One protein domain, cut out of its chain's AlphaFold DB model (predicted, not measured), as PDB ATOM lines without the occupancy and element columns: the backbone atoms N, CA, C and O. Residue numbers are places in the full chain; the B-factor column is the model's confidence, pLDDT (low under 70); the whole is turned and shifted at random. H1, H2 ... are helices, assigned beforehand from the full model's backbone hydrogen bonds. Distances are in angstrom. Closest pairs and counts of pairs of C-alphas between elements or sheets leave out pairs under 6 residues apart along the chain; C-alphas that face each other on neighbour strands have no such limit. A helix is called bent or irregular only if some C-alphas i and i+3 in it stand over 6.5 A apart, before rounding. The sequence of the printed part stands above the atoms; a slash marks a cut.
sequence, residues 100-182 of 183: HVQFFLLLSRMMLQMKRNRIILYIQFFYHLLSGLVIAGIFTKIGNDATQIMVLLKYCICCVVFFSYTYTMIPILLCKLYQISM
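AT A GLANCE: This is residues 100 to 182 of the 183 residues of the protein "Coagulase domain containing protein" of Asbolus verrucosus (UniProt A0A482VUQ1). Two long helices, H2 and H3, make an open hairpin shape, H3 folding back beside H2 with a gap between them, while H1 sticks out with residues 100 to 113 and makes an L with H2. The printed part has 83 residues, with three named helices, H1, H2 and H3 in that order along the chain, holding 74 of them, and no named strand; its class is all helix, and it is only just extended, close to loose, with a radius of gyration of the C-alphas of 17.9 A and spans of 54 by 30 by 17 A.

IN THESE COORDINATES: H1, residues 100 to 116, begins at C-alpha 100 (222.997, -57.221, 78.658) and measures 23.7 A. H2, residues 118 to 139, measures 31.5 A. H3, residues 146 to 180, measures 51.7 A and ends at C-alpha 180 (207.186, -64.554, 105.176); it is irregular, with C-alphas 147 and 150 8.0 A apart.

HOW THE PARTS SIT: H1 and H2 are close but not clearly touching, about perpendicular at 85 degrees; their closest C-alphas, of Lys 115 and Leu 121, are 7.7 A apart. H2 and H3 are near each other, with 17 pairs of C-alphas within 10 A. H1 and H3 are apart. Every O i to N i+4 pair is within hydrogen-bond range in H1 and H2, and 27 of 31 in H3.

THE WHOLE: The C-alphas farthest apart, of Thr 147 and Met 182, are 56.2 A apart. The printed part has no cut and no long link. pLDDT is under 70 at residues 143, 146 to 147 and 176 to 182.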
ATOM      1  N   HIS A 100     224.124 -56.497  79.237       87.19
ATOM      2  CA  HIS A 100     222.997 -57.221  78.658       87.19
ATOM      3  C   HIS A 100     222.901 -58.667  79.150       87.19
ATOM      4  O   HIS A 100     221.802 -59.131  79.437       87.19
ATOM      5  N   VAL A 101     224.026 -59.372  79.291       87.94
ATOM      6  CA  VAL A 101     224.030 -60.760  79.776       87.94
ATOM      7  C   VAL A 101     223.574 -60.801  81.228       87.94
ATOM      8  O   VAL A 101     222.680 -61.577  81.559       87.94
ATOM      9  N   GLN A 102     224.098 -59.913  82.074       91.00
ATOM     10  CA  GLN A 102     223.650 -59.797  83.462       91.00
ATOM     11  C   GLN A 102     222.169 -59.414  83.550       91.00
ATOM     12  O   GLN A 102     221.420 -60.021  84.313       91.00
ATOM     13  N   PHE A 103     221.724 -58.454  82.738       91.31
ATOM     14  CA  PHE A 103     220.334 -58.016  82.691       91.31
ATOM     15  C   PHE A 103     219.394 -59.155  82.286       91.31
ATOM     16  O   PHE A 103     218.439 -59.436  83.006       91.31
ATOM     17  N   PHE A 104     219.671 -59.858  81.186       92.12
ATOM     18  CA  PHE A 104     218.844 -60.983  80.748       92.12
ATOM     19  C   PHE A 104     218.904 -62.163  81.717       92.12
ATOM     20  O   PHE A 104     217.900 -62.851  81.887       92.12
ATOM     21  N   LEU A 105     220.030 -62.387  82.397       90.00
ATOM     22  CA  LEU A 105     220.146 -63.421  83.424       90.00
ATOM     23  C   LEU A 105     219.272 -63.099  84.642       90.00
ATOM     24  O   LEU A 105     218.522 -63.958  85.108       90.00
ATOM     25  N   LEU A 106     219.336 -61.860  85.138       89.44
ATOM     26  CA  LEU A 106     218.495 -61.381  86.235       89.44
ATOM     27  C   LEU A 106     217.019 -61.383  85.835       89.44
ATOM     28  O   LEU A 106     216.186 -61.877  86.591       89.44
ATOM     29  N   LEU A 107     216.700 -60.924  84.622       87.69
ATOM     30  CA  LEU A 107     215.348 -60.948  84.078       87.69
ATOM     31  C   LEU A 107     214.833 -62.381  83.959       87.69
ATOM     32  O   LEU A 107     213.732 -62.667  84.408       87.69
ATOM     33  N   SER A 108     215.627 -63.304  83.419       87.56
ATOM     34  CA  SER A 108     215.258 -64.714  83.288       87.56
ATOM     35  C   SER A 108     215.012 -65.355  84.651       87.56
ATOM     36  O   SER A 108     213.978 -65.990  84.847       87.56
ATOM     37  N   ARG A 109     215.889 -65.117  85.636       89.06
ATOM     38  CA  ARG A 109     215.687 -65.578  87.021       89.06
ATOM     39  C   ARG A 109     214.415 -64.996  87.632       89.06
ATOM     40  O   ARG A 109     213.632 -65.746  88.216       89.06
ATOM     41  N   MET A 110     214.167 -63.702  87.444       83.06
ATOM     42  CA  MET A 110     212.966 -63.029  87.939       83.06
ATOM     43  C   MET A 110     211.697 -63.570  87.264       83.06
ATOM     44  O   MET A 110     210.709 -63.856  87.938       83.06
ATOM     45  N   MET A 111     211.736 -63.814  85.954       83.19
ATOM     46  CA  MET A 111     210.644 -64.425  85.192       83.19
ATOM     47  C   MET A 111     210.392 -65.872  85.617       83.19
ATOM     48  O   MET A 111     209.238 -66.285  85.722       83.19
ATOM     49  N   LEU A 112     211.441 -66.648  85.904       84.44
ATOM     50  CA  LEU A 112     211.308 -68.016  86.405       84.44
ATOM     51  C   LEU A 112     210.669 -68.036  87.798       84.44
ATOM     52  O   LEU A 112     209.759 -68.828  88.044       84.44
ATOM     53  N   GLN A 113     211.102 -67.141  88.690       82.69
ATOM     54  CA  GLN A 113     210.522 -66.970  90.024       82.69
ATOM     55  C   GLN A 113     209.050 -66.554  89.937       82.69
ATOM     56  O   GLN A 113     208.203 -67.143  90.611       82.69
ATOM     57  N   MET A 114     208.730 -65.609  89.053       79.19
ATOM     58  CA  MET A 114     207.363 -65.156  88.806       79.19
ATOM     59  C   MET A 114     206.490 -66.272  88.214       79.19
ATOM     60  O   MET A 114     205.366 -66.473  88.658       79.19
ATOM     61  N   LYS A 115     207.024 -67.076  87.286       82.06
ATOM     62  CA  LYS A 115     206.320 -68.231  86.705       82.06
ATOM     63  C   LYS A 115     206.134 -69.376  87.701       82.06
ATOM     64  O   LYS A 115     205.163 -70.120  87.585       82.06
ATOM     65  N   ARG A 116     207.046 -69.563  88.660       87.81
ATOM     66  CA  ARG A 116     206.893 -70.579  89.716       87.81
ATOM     67  C   ARG A 116     205.709 -70.245  90.620       87.81
ATOM     68  O   ARG A 116     204.972 -71.150  91.002       87.81
ATOM     69  N   ASN A 117     205.467 -68.961  90.880       80.81
ATOM     70  CA  ASN A 117     204.263 -68.507  91.565       80.81
ATOM     71  C   ASN A 117     203.077 -68.378  90.588       80.81
ATOM     72  O   ASN A 117     202.622 -67.287  90.255       80.81
ATOM     73  N   ARG A 118     202.558 -69.512  90.102       81.81
ATOM     74  CA  ARG A 118     201.429 -69.510  89.151       81.81
ATOM     75  C   ARG A 118     200.130 -68.988  89.763       81.81
ATOM     76  O   ARG A 118     199.317 -68.419  89.047       81.81
ATOM     77  N   ILE A 119     199.940 -69.165  91.070       84.69
ATOM     78  CA  ILE A 119     198.702 -68.807  91.777       84.69
ATOM     79  C   ILE A 119     198.459 -67.297  91.709       84.69
ATOM     80  O   ILE A 119     197.394 -66.875  91.263       84.69
ATOM     81  N   ILE A 120     199.457 -66.479  92.075       80.88
ATOM     82  CA  ILE A 120     199.319 -65.015  92.019       80.88
ATOM     83  C   ILE A 120     199.091 -64.525  90.584       80.88
ATOM     84  O   ILE A 120     198.283 -63.625  90.365       80.88
ATOM     85  N   LEU A 121     199.737 -65.169  89.604       83.50
ATOM     86  CA  LEU A 121     199.594 -64.841  88.186       83.50
ATOM     87  C   LEU A 121     198.170 -65.123  87.695       83.50
ATOM     88  O   LEU A 121     197.567 -64.260  87.064       83.50
ATOM     89  N   TYR A 122     197.601 -66.289  88.017       88.44
ATOM     90  CA  TYR A 122     196.228 -66.625  87.632       88.44
ATOM     91  C   TYR A 122     195.194 -65.702  88.278       88.44
ATOM     92  O   TYR A 122     194.282 -65.249  87.588       88.44
ATOM     93  N   ILE A 123     195.348 -65.384  89.568       87.94
ATOM     94  CA  ILE A 123     194.445 -64.463  90.276       87.94
ATOM     95  C   ILE A 123     194.474 -63.084  89.616       87.94
ATOM     96  O   ILE A 123     193.423 -62.514  89.326       87.94
ATOM     97  N   GLN A 124     195.667 -62.560  89.328       85.81
ATOM     98  CA  GLN A 124     195.803 -61.267  88.666       85.81
ATOM     99  C   GLN A 124     195.247 -61.287  87.246       85.81
ATOM    100  O   GLN A 124     194.496 -60.382  86.890       85.81
ATOM    101  N   PHE A 125     195.550 -62.318  86.458       87.88
ATOM    102  CA  PHE A 125     195.023 -62.459  85.104       87.88
ATOM    103  C   PHE A 125     193.491 -62.475  85.094       87.88
ATOM    104  O   PHE A 125     192.872 -61.717  84.349       87.88
ATOM    105  N   PHE A 126     192.874 -63.279  85.962       91.44
ATOM    106  CA  PHE A 126     191.420 -63.356  86.072       91.44
ATOM    107  C   PHE A 126     190.806 -62.024  86.518       91.44
ATOM    108  O   PHE A 126     189.820 -61.580  85.935       91.44
ATOM    109  N   TYR A 127     191.415 -61.352  87.498       88.56
ATOM    110  CA  TYR A 127     190.967 -60.040  87.960       88.56
ATOM    111  C   TYR A 127     190.997 -58.984  86.844       88.56
ATOM    112  O   TYR A 127     190.023 -58.254  86.686       88.56
ATOM    113  N   HIS A 128     192.064 -58.936  86.036       88.50
ATOM    114  CA  HIS A 128     192.177 -57.978  84.925       88.50
ATOM    115  C   HIS A 128     191.232 -58.310  83.774       88.50
ATOM    116  O   HIS A 128     190.682 -57.411  83.140       88.50
ATOM    117  N   LEU A 129     191.031 -59.601  83.501       91.94
ATOM    118  CA  LEU A 129     190.064 -60.053  82.509       91.94
ATOM    119  C   LEU A 129     188.647 -59.633  82.916       91.94
ATOM    120  O   LEU A 129     187.919 -59.065  82.107       91.94
ATOM    121  N   LEU A 130     188.273 -59.871  84.176       91.88
ATOM    122  CA  LEU A 130     186.964 -59.504  84.706       91.88
ATOM    123  C   LEU A 130     186.782 -57.984  84.744       91.88
ATOM    124  O   LEU A 130     185.748 -57.492  84.298       91.88
ATOM    125  N   SER A 131     187.777 -57.234  85.230       88.88
ATOM    126  CA  SER A 131     187.702 -55.772  85.287       88.88
ATOM    127  C   SER A 131     187.580 -55.173  83.887       88.88
ATOM    128  O   SER A 131     186.714 -54.332  83.663       88.88
ATOM    129  N   GLY A 132     188.373 -55.658  82.927       87.19
ATOM    130  CA  GLY A 132     188.303 -55.254  81.527       87.19
ATOM    131  C   GLY A 132     186.955 -55.582  80.887       87.19
ATOM    132  O   GLY A 132     186.402 -54.741  80.187       87.19
ATOM    133  N   LEU A 133     186.385 -56.758  81.170       90.31
ATOM    134  CA  LEU A 133     185.074 -57.164  80.657       90.31
ATOM    135  C   LEU A 133     183.940 -56.292  81.213       90.31
ATOM    136  O   LEU A 133     183.093 -55.829  80.453       90.31
ATOM    137  N   VAL A 134     183.934 -56.037  82.525       88.25
ATOM    138  CA  VAL A 134     182.935 -55.174  83.182       88.25
ATOM    139  C   VAL A 134     182.994 -53.767  82.603       88.25
ATOM    140  O   VAL A 134     181.976 -53.204  82.206       88.25
ATOM    141  N   ILE A 135     184.201 -53.224  82.494       84.25
ATOM    142  CA  ILE A 135     184.460 -51.918  81.906       84.25
ATOM    143  C   ILE A 135     183.997 -51.871  80.440       84.25
ATOM    144  O   ILE A 135     183.245 -50.976  80.062       84.25
ATOM    145  N   ALA A 136     184.386 -52.849  79.618       84.12
ATOM    146  CA  ALA A 136     183.985 -52.917  78.215       84.12
ATOM    147  C   ALA A 136     182.457 -52.994  78.062       84.12
ATOM    148  O   ALA A 136     181.899 -52.337  77.181       84.12
ATOM    149  N   GLY A 137     181.782 -53.732  78.949       83.62
ATOM    150  CA  GLY A 137     180.324 -53.844  79.002       83.62
ATOM    151  C   GLY A 137     179.620 -52.531  79.352       83.62
ATOM    152  O   GLY A 137     178.603 -52.197  78.748       83.62
ATOM    153  N   ILE A 138     180.172 -51.743  80.280       82.25
ATOM    154  CA  ILE A 138     179.608 -50.437  80.668       82.25
ATOM    155  C   ILE A 138     179.646 -49.449  79.492       82.25
ATOM    156  O   ILE A 138     178.710 -48.670  79.305       82.25
ATOM    157  N   PHE A 139     180.696 -49.494  78.668       76.50
ATOM    158  CA  PHE A 139     180.931 -48.502  77.614       76.50
ATOM    159  C   PHE A 139     180.544 -48.949  76.197       76.50
ATOM    160  O   PHE A 139     180.658 -48.147  75.269       76.50
ATOM    161  N   THR A 140     180.013 -50.164  76.003       76.44
ATOM    162  CA  THR A 140     179.693 -50.708  74.663       76.44
ATOM    163  C   THR A 140     178.697 -49.842  73.877       76.44
ATOM    164  O   THR A 140     178.695 -49.865  72.650       76.44
ATOM    165  N   LYS A 141     177.859 -49.050  74.561       70.75
ATOM    166  CA  LYS A 141     176.849 -48.174  73.935       70.75
ATOM    167  C   LYS A 141     177.236 -46.692  73.875       70.75
ATOM    168  O   LYS A 141     176.588 -45.941  73.159       70.75
ATOM    169  N   ILE A 142     178.276 -46.271  74.600       71.19
ATOM    170  CA  ILE A 142     178.715 -44.865  74.662       71.19
ATOM    171  C   ILE A 142     179.616 -44.501  73.469       71.19
ATOM    172  O   ILE A 142     179.653 -43.345  73.063       71.19
ATOM    173  N   GLY A 143     180.317 -45.473  72.874       65.06
ATOM    174  CA  GLY A 143     181.275 -45.223  71.787       65.06
ATOM    175  C   GLY A 143     180.670 -44.826  70.435       65.06
ATOM    176  O   GLY A 143     181.413 -44.403  69.556       65.06
ATOM    177  N   ASN A 144     179.351 -44.958  70.254       71.56
ATOM    178  CA  ASN A 144     178.697 -44.677  68.972       71.56
ATOM    179  C   ASN A 144     178.303 -43.196  68.794       71.56
ATOM    180  O   ASN A 144     177.986 -42.790  67.680       71.56
ATOM    181  N   ASP A 145     178.354 -42.390  69.861       75.19
ATOM    182  CA  ASP A 145     178.019 -40.962  69.838       75.19
ATOM    183  C   ASP A 145     179.257 -40.087  70.100       75.19
ATOM    184  O   ASP A 145     179.835 -40.079  71.190       75.19
ATOM    185  N   ALA A 146     179.638 -39.275  69.110       63.69
ATOM    186  CA  ALA A 146     180.797 -38.374  69.182       63.69
ATOM    187  C   ALA A 146     180.652 -37.249  70.232       63.69
ATOM    188  O   ALA A 146     181.637 -36.620  70.623       63.69
ATOM    189  N   THR A 147     179.438 -37.008  70.731       68.94
ATOM    190  CA  THR A 147     179.139 -36.025  71.787       68.94
ATOM    191  C   THR A 147     179.662 -36.443  73.164       68.94
ATOM    192  O   THR A 147     179.810 -35.595  74.042       68.94
ATOM    193  N   GLN A 148     180.016 -37.718  73.358       73.38
ATOM    194  CA  GLN A 148     180.487 -38.270  74.633       73.38
ATOM    195  C   GLN A 148     182.020 -38.401  74.720       73.38
ATOM    196  O   GLN A 148     182.540 -39.157  75.543       73.38
ATOM    197  N   ILE A 149     182.788 -37.648  73.921       80.38
ATOM    198  CA  ILE A 149     184.261 -37.751  73.888       80.38
ATOM    199  C   ILE A 149     184.921 -37.460  75.251       80.38
ATOM    200  O   ILE A 149     185.935 -38.060  75.603       80.38
ATOM    201  N   MET A 150     184.298 -36.608  76.074       81.94
ATOM    202  CA  MET A 150     184.729 -36.348  77.455       81.94
ATOM    203  C   MET A 150     184.578 -37.583  78.360       81.94
ATOM    204  O   MET A 150     185.357 -37.758  79.296       81.94
ATOM    205  N   VAL A 151     183.601 -38.456  78.090       81.06
ATOM    206  CA  VAL A 151     183.418 -39.737  78.793       81.06
ATOM    207  C   VAL A 151     184.491 -40.738  78.360       81.06
ATOM    208  O   VAL A 151     185.058 -41.423  79.209       81.06
ATOM    209  N   LEU A 152     184.851 -40.755  77.072       81.62
ATOM    210  CA  LEU A 152     185.947 -41.576  76.545       81.62
ATOM    211  C   LEU A 152     187.316 -41.170  77.122       81.62
ATOM    212  O   LEU A 152     188.132 -42.026  77.465       81.62
ATOM    213  N   LEU A 153     187.564 -39.869  77.288       86.00
ATOM    214  CA  LEU A 153     188.797 -39.369  77.897       86.00
ATOM    215  C   LEU A 153     188.898 -39.750  79.384       86.00
ATOM    216  O   LEU A 153     189.940 -40.233  79.826       86.00
ATOM    217  N   LYS A 154     187.800 -39.613  80.142       84.62
ATOM    218  CA  LYS A 154     187.722 -40.085  81.537       84.62
ATOM    219  C   LYS A 154     187.974 -41.587  81.636       84.62
ATOM    220  O   LYS A 154     188.719 -42.021  82.509       84.62
ATOM    221  N   TYR A 155     187.409 -42.361  80.713       83.69
ATOM    222  CA  TYR A 155     187.634 -43.796  80.625       83.69
ATOM    223  C   TYR A 155     189.123 -44.145  80.446       83.69
ATOM    224  O   TYR A 155     189.664 -44.950  81.205       83.69
ATOM    225  N   CYS A 156     189.810 -43.483  79.510       85.00
ATOM    226  CA  CYS A 156     191.241 -43.684  79.277       85.00
ATOM    227  C   CYS A 156     192.078 -43.390  80.535       85.00
ATOM    228  O   CYS A 156     192.913 -44.203  80.930       85.00
ATOM    229  N   ILE A 157     191.797 -42.276  81.220       89.69
ATOM    230  CA  ILE A 157     192.482 -41.903  82.467       89.69
ATOM    231  C   ILE A 157     192.249 -42.956  83.560       89.69
ATOM    232  O   ILE A 157     193.202 -43.371  84.218       89.69
ATOM    233  N   CYS A 158     191.015 -43.439  83.729       86.12
ATOM    234  CA  CYS A 158     190.704 -44.498  84.693       86.12
ATOM    235  C   CYS A 158     191.480 -45.793  84.406       86.12
ATOM    236  O   CYS A 158     192.023 -46.385  85.339       86.12
ATOM    237  N   CYS A 159     191.594 -46.208  83.142       86.69
ATOM    238  CA  CYS A 159     192.399 -47.371  82.759       86.69
ATOM    239  C   CYS A 159     193.882 -47.177  83.085       86.69
ATOM    240  O   CYS A 159     194.496 -48.063  83.676       86.69
ATOM    241  N   VAL A 160     194.453 -46.018  82.749       89.50
ATOM    242  CA  VAL A 160     195.864 -45.711  83.031       89.50
ATOM    243  C   VAL A 160     196.152 -45.768  84.533       89.50
ATOM    244  O   VAL A 160     197.133 -46.386  84.940       89.50
ATOM    245  N   VAL A 161     195.281 -45.188  85.364       90.50
ATOM    246  CA  VAL A 161     195.416 -45.218  86.832       90.50
ATOM    247  C   VAL A 161     195.261 -46.637  87.388       90.50
ATOM    248  O   VAL A 161     196.001 -47.041  88.282       90.50
ATOM    249  N   PHE A 162     194.327 -47.422  86.854       87.81
ATOM    250  CA  PHE A 162     194.136 -48.812  87.266       87.81
ATOM    251  C   PHE A 162     195.368 -49.679  86.958       87.81
ATOM    252  O   PHE A 162     195.829 -50.440  87.816       87.81
ATOM    253  N   PHE A 163     195.939 -49.543  85.758       86.94
ATOM    254  CA  PHE A 163     197.148 -50.273  85.377       86.94
ATOM    255  C   PHE A 163     198.374 -49.821  86.172       86.94
ATOM    256  O   PHE A 163     199.153 -50.675  86.599       86.94
ATOM    257  N   SER A 164     198.536 -48.518  86.426       89.81
ATOM    258  CA  SER A 164     199.662 -48.015  87.222       89.81
ATOM    259  C   SER A 164     199.601 -48.513  88.667       89.81
ATOM    260  O   SER A 164     200.591 -49.048  89.164       89.81
ATOM    261  N   TYR A 165     198.430 -48.451  89.310       89.19
ATOM    262  CA  TYR A 165     198.218 -48.994  90.652       89.19
ATOM    263  C   TYR A 165     198.556 -50.486  90.722       89.19
ATOM    264  O   TYR A 165     199.278 -50.934  91.618       89.19
ATOM    265  N   THR A 166     198.069 -51.260  89.753       84.88
ATOM    266  CA  THR A 166     198.290 -52.706  89.746       84.88
ATOM    267  C   THR A 166     199.761 -53.049  89.517       84.88
ATOM    268  O   THR A 166     200.302 -53.910  90.211       84.88
ATOM    269  N   TYR A 167     200.441 -52.327  88.623       84.75
ATOM    270  CA  TYR A 167     201.878 -52.476  88.392       84.75
ATOM    271  C   TYR A 167     202.700 -52.222  89.662       84.75
ATOM    272  O   TYR A 167     203.619 -52.983  89.954       84.75
ATOM    273  N   THR A 168     202.346 -51.210  90.457       86.19
ATOM    274  CA  THR A 168     203.036 -50.912  91.722       86.19
ATOM    275  C   THR A 168     202.744 -51.942  92.818       86.19
ATOM    276  O   THR A 168     203.626 -52.252  93.616       86.19
ATOM    277  N   MET A 169     201.541 -52.521  92.860       81.75
ATOM    278  CA  MET A 169     201.160 -53.493  93.896       81.75
ATOM    279  C   MET A 169     201.792 -54.881  93.713       81.75
ATOM    280  O   MET A 169     202.087 -55.549  94.706       81.75
ATOM    281  N   ILE A 170     202.056 -55.312  92.475       79.44
ATOM    282  CA  ILE A 170     202.690 -56.610  92.164       79.44
ATOM    283  C   ILE A 170     204.030 -56.824  92.907       79.44
ATOM    284  O   ILE A 170     204.146 -57.819  93.627       79.44
ATOM    285  N   PRO A 171     205.038 -55.934  92.801       75.44
ATOM    286  CA  PRO A 171     206.321 -56.120  93.480       75.44
ATOM    287  C   PRO A 171     206.213 -56.011  95.008       75.44
ATOM    288  O   PRO A 171     206.930 -56.714  95.717       75.44
ATOM    289  N   ILE A 172     205.297 -55.186  95.532       78.12
ATOM    290  CA  ILE A 172     205.085 -55.015  96.980       78.12
ATOM    291  C   ILE A 172     204.561 -56.310  97.610       78.12
ATOM    292  O   ILE A 172     205.060 -56.754  98.647       78.12
ATOM    293  N   LEU A 173     203.576 -56.944  96.969       72.06
ATOM    294  CA  LEU A 173     203.008 -58.209  97.432       72.06
ATOM    295  C   LEU A 173     204.032 -59.348  97.351       72.06
ATOM    296  O   LEU A 173     204.114 -60.167  98.265       72.06
ATOM    297  N   LEU A 174     204.857 -59.371  96.301       73.44
ATOM    298  CA  LEU A 174     205.933 -60.355  96.155       73.44
ATOM    299  C   LEU A 174     207.032 -60.182  97.212       73.44
ATOM    300  O   LEU A 174     207.494 -61.180  97.763       73.44
ATOM    301  N   CYS A 175     207.407 -58.941  97.535       70.56
ATOM    302  CA  CYS A 175     208.385 -58.643  98.581       70.56
ATOM    303  C   CYS A 175     207.915 -59.159  99.950       70.56
ATOM    304  O   CYS A 175     208.641 -59.894 100.620       70.56
ATOM    305  N   LYS A 176     206.659 -58.877 100.326       69.69
ATOM    306  CA  LYS A 176     206.092 -59.375 101.589       69.69
ATOM    307  C   LYS A 176     206.003 -60.900 101.652       69.69
ATOM    308  O   LYS A 176     206.335 -61.477 102.681       69.69
ATOM    309  N   LEU A 177     205.580 -61.561 100.575       66.56
ATOM    310  CA  LEU A 177     205.471 -63.025 100.549       66.56
ATOM    311  C   LEU A 177     206.838 -63.718 100.630       66.56
ATOM    312  O   LEU A 177     206.952 -64.763 101.264       66.56
ATOM    313  N   TYR A 178     207.880 -63.132 100.034       66.00
ATOM    314  CA  TYR A 178     209.240 -63.661 100.146       66.00
ATOM    315  C   TYR A 178     209.777 -63.560 101.580       66.00
ATOM    316  O   TYR A 178     210.379 -64.507 102.075       66.00
ATOM    317  N   GLN A 179     209.499 -62.450 102.267       65.25
ATOM    318  CA  GLN A 179     209.908 -62.252 103.657       65.25
ATOM    319  C   GLN A 179     209.216 -63.231 104.623       65.25
ATOM    320  O   GLN A 179     209.842 -63.688 105.571       65.25
ATOM    321  N   ILE A 180     207.955 -63.592 104.362       66.62
ATOM    322  CA  ILE A 180     207.186 -64.554 105.176       66.62
ATOM    323  C   ILE A 180     207.654 -66.000 104.956       66.62
ATOM    324  O   ILE A 180     207.593 -66.799 105.877       66.62
ATOM    325  N   SER A 181     208.128 -66.356 103.759       63.09
ATOM    326  CA  SER A 181     208.599 -67.720 103.465       63.09
ATOM    327  C   SER A 181     210.018 -68.022 103.979       63.09
ATOM    328  O   SER A 181     210.452 -69.166 103.868       63.09
ATOM    329  N   MET A 182     210.753 -67.013 104.457       59.91
ATOM    330  CA  MET A 182     212.123 -67.123 104.993       59.91
ATOM    331  C   MET A 182     212.168 -67.094 106.534       59.91
ATOM    332  O   MET A 182     213.259 -67.075 107.102       59.91
TER     333      MET A 182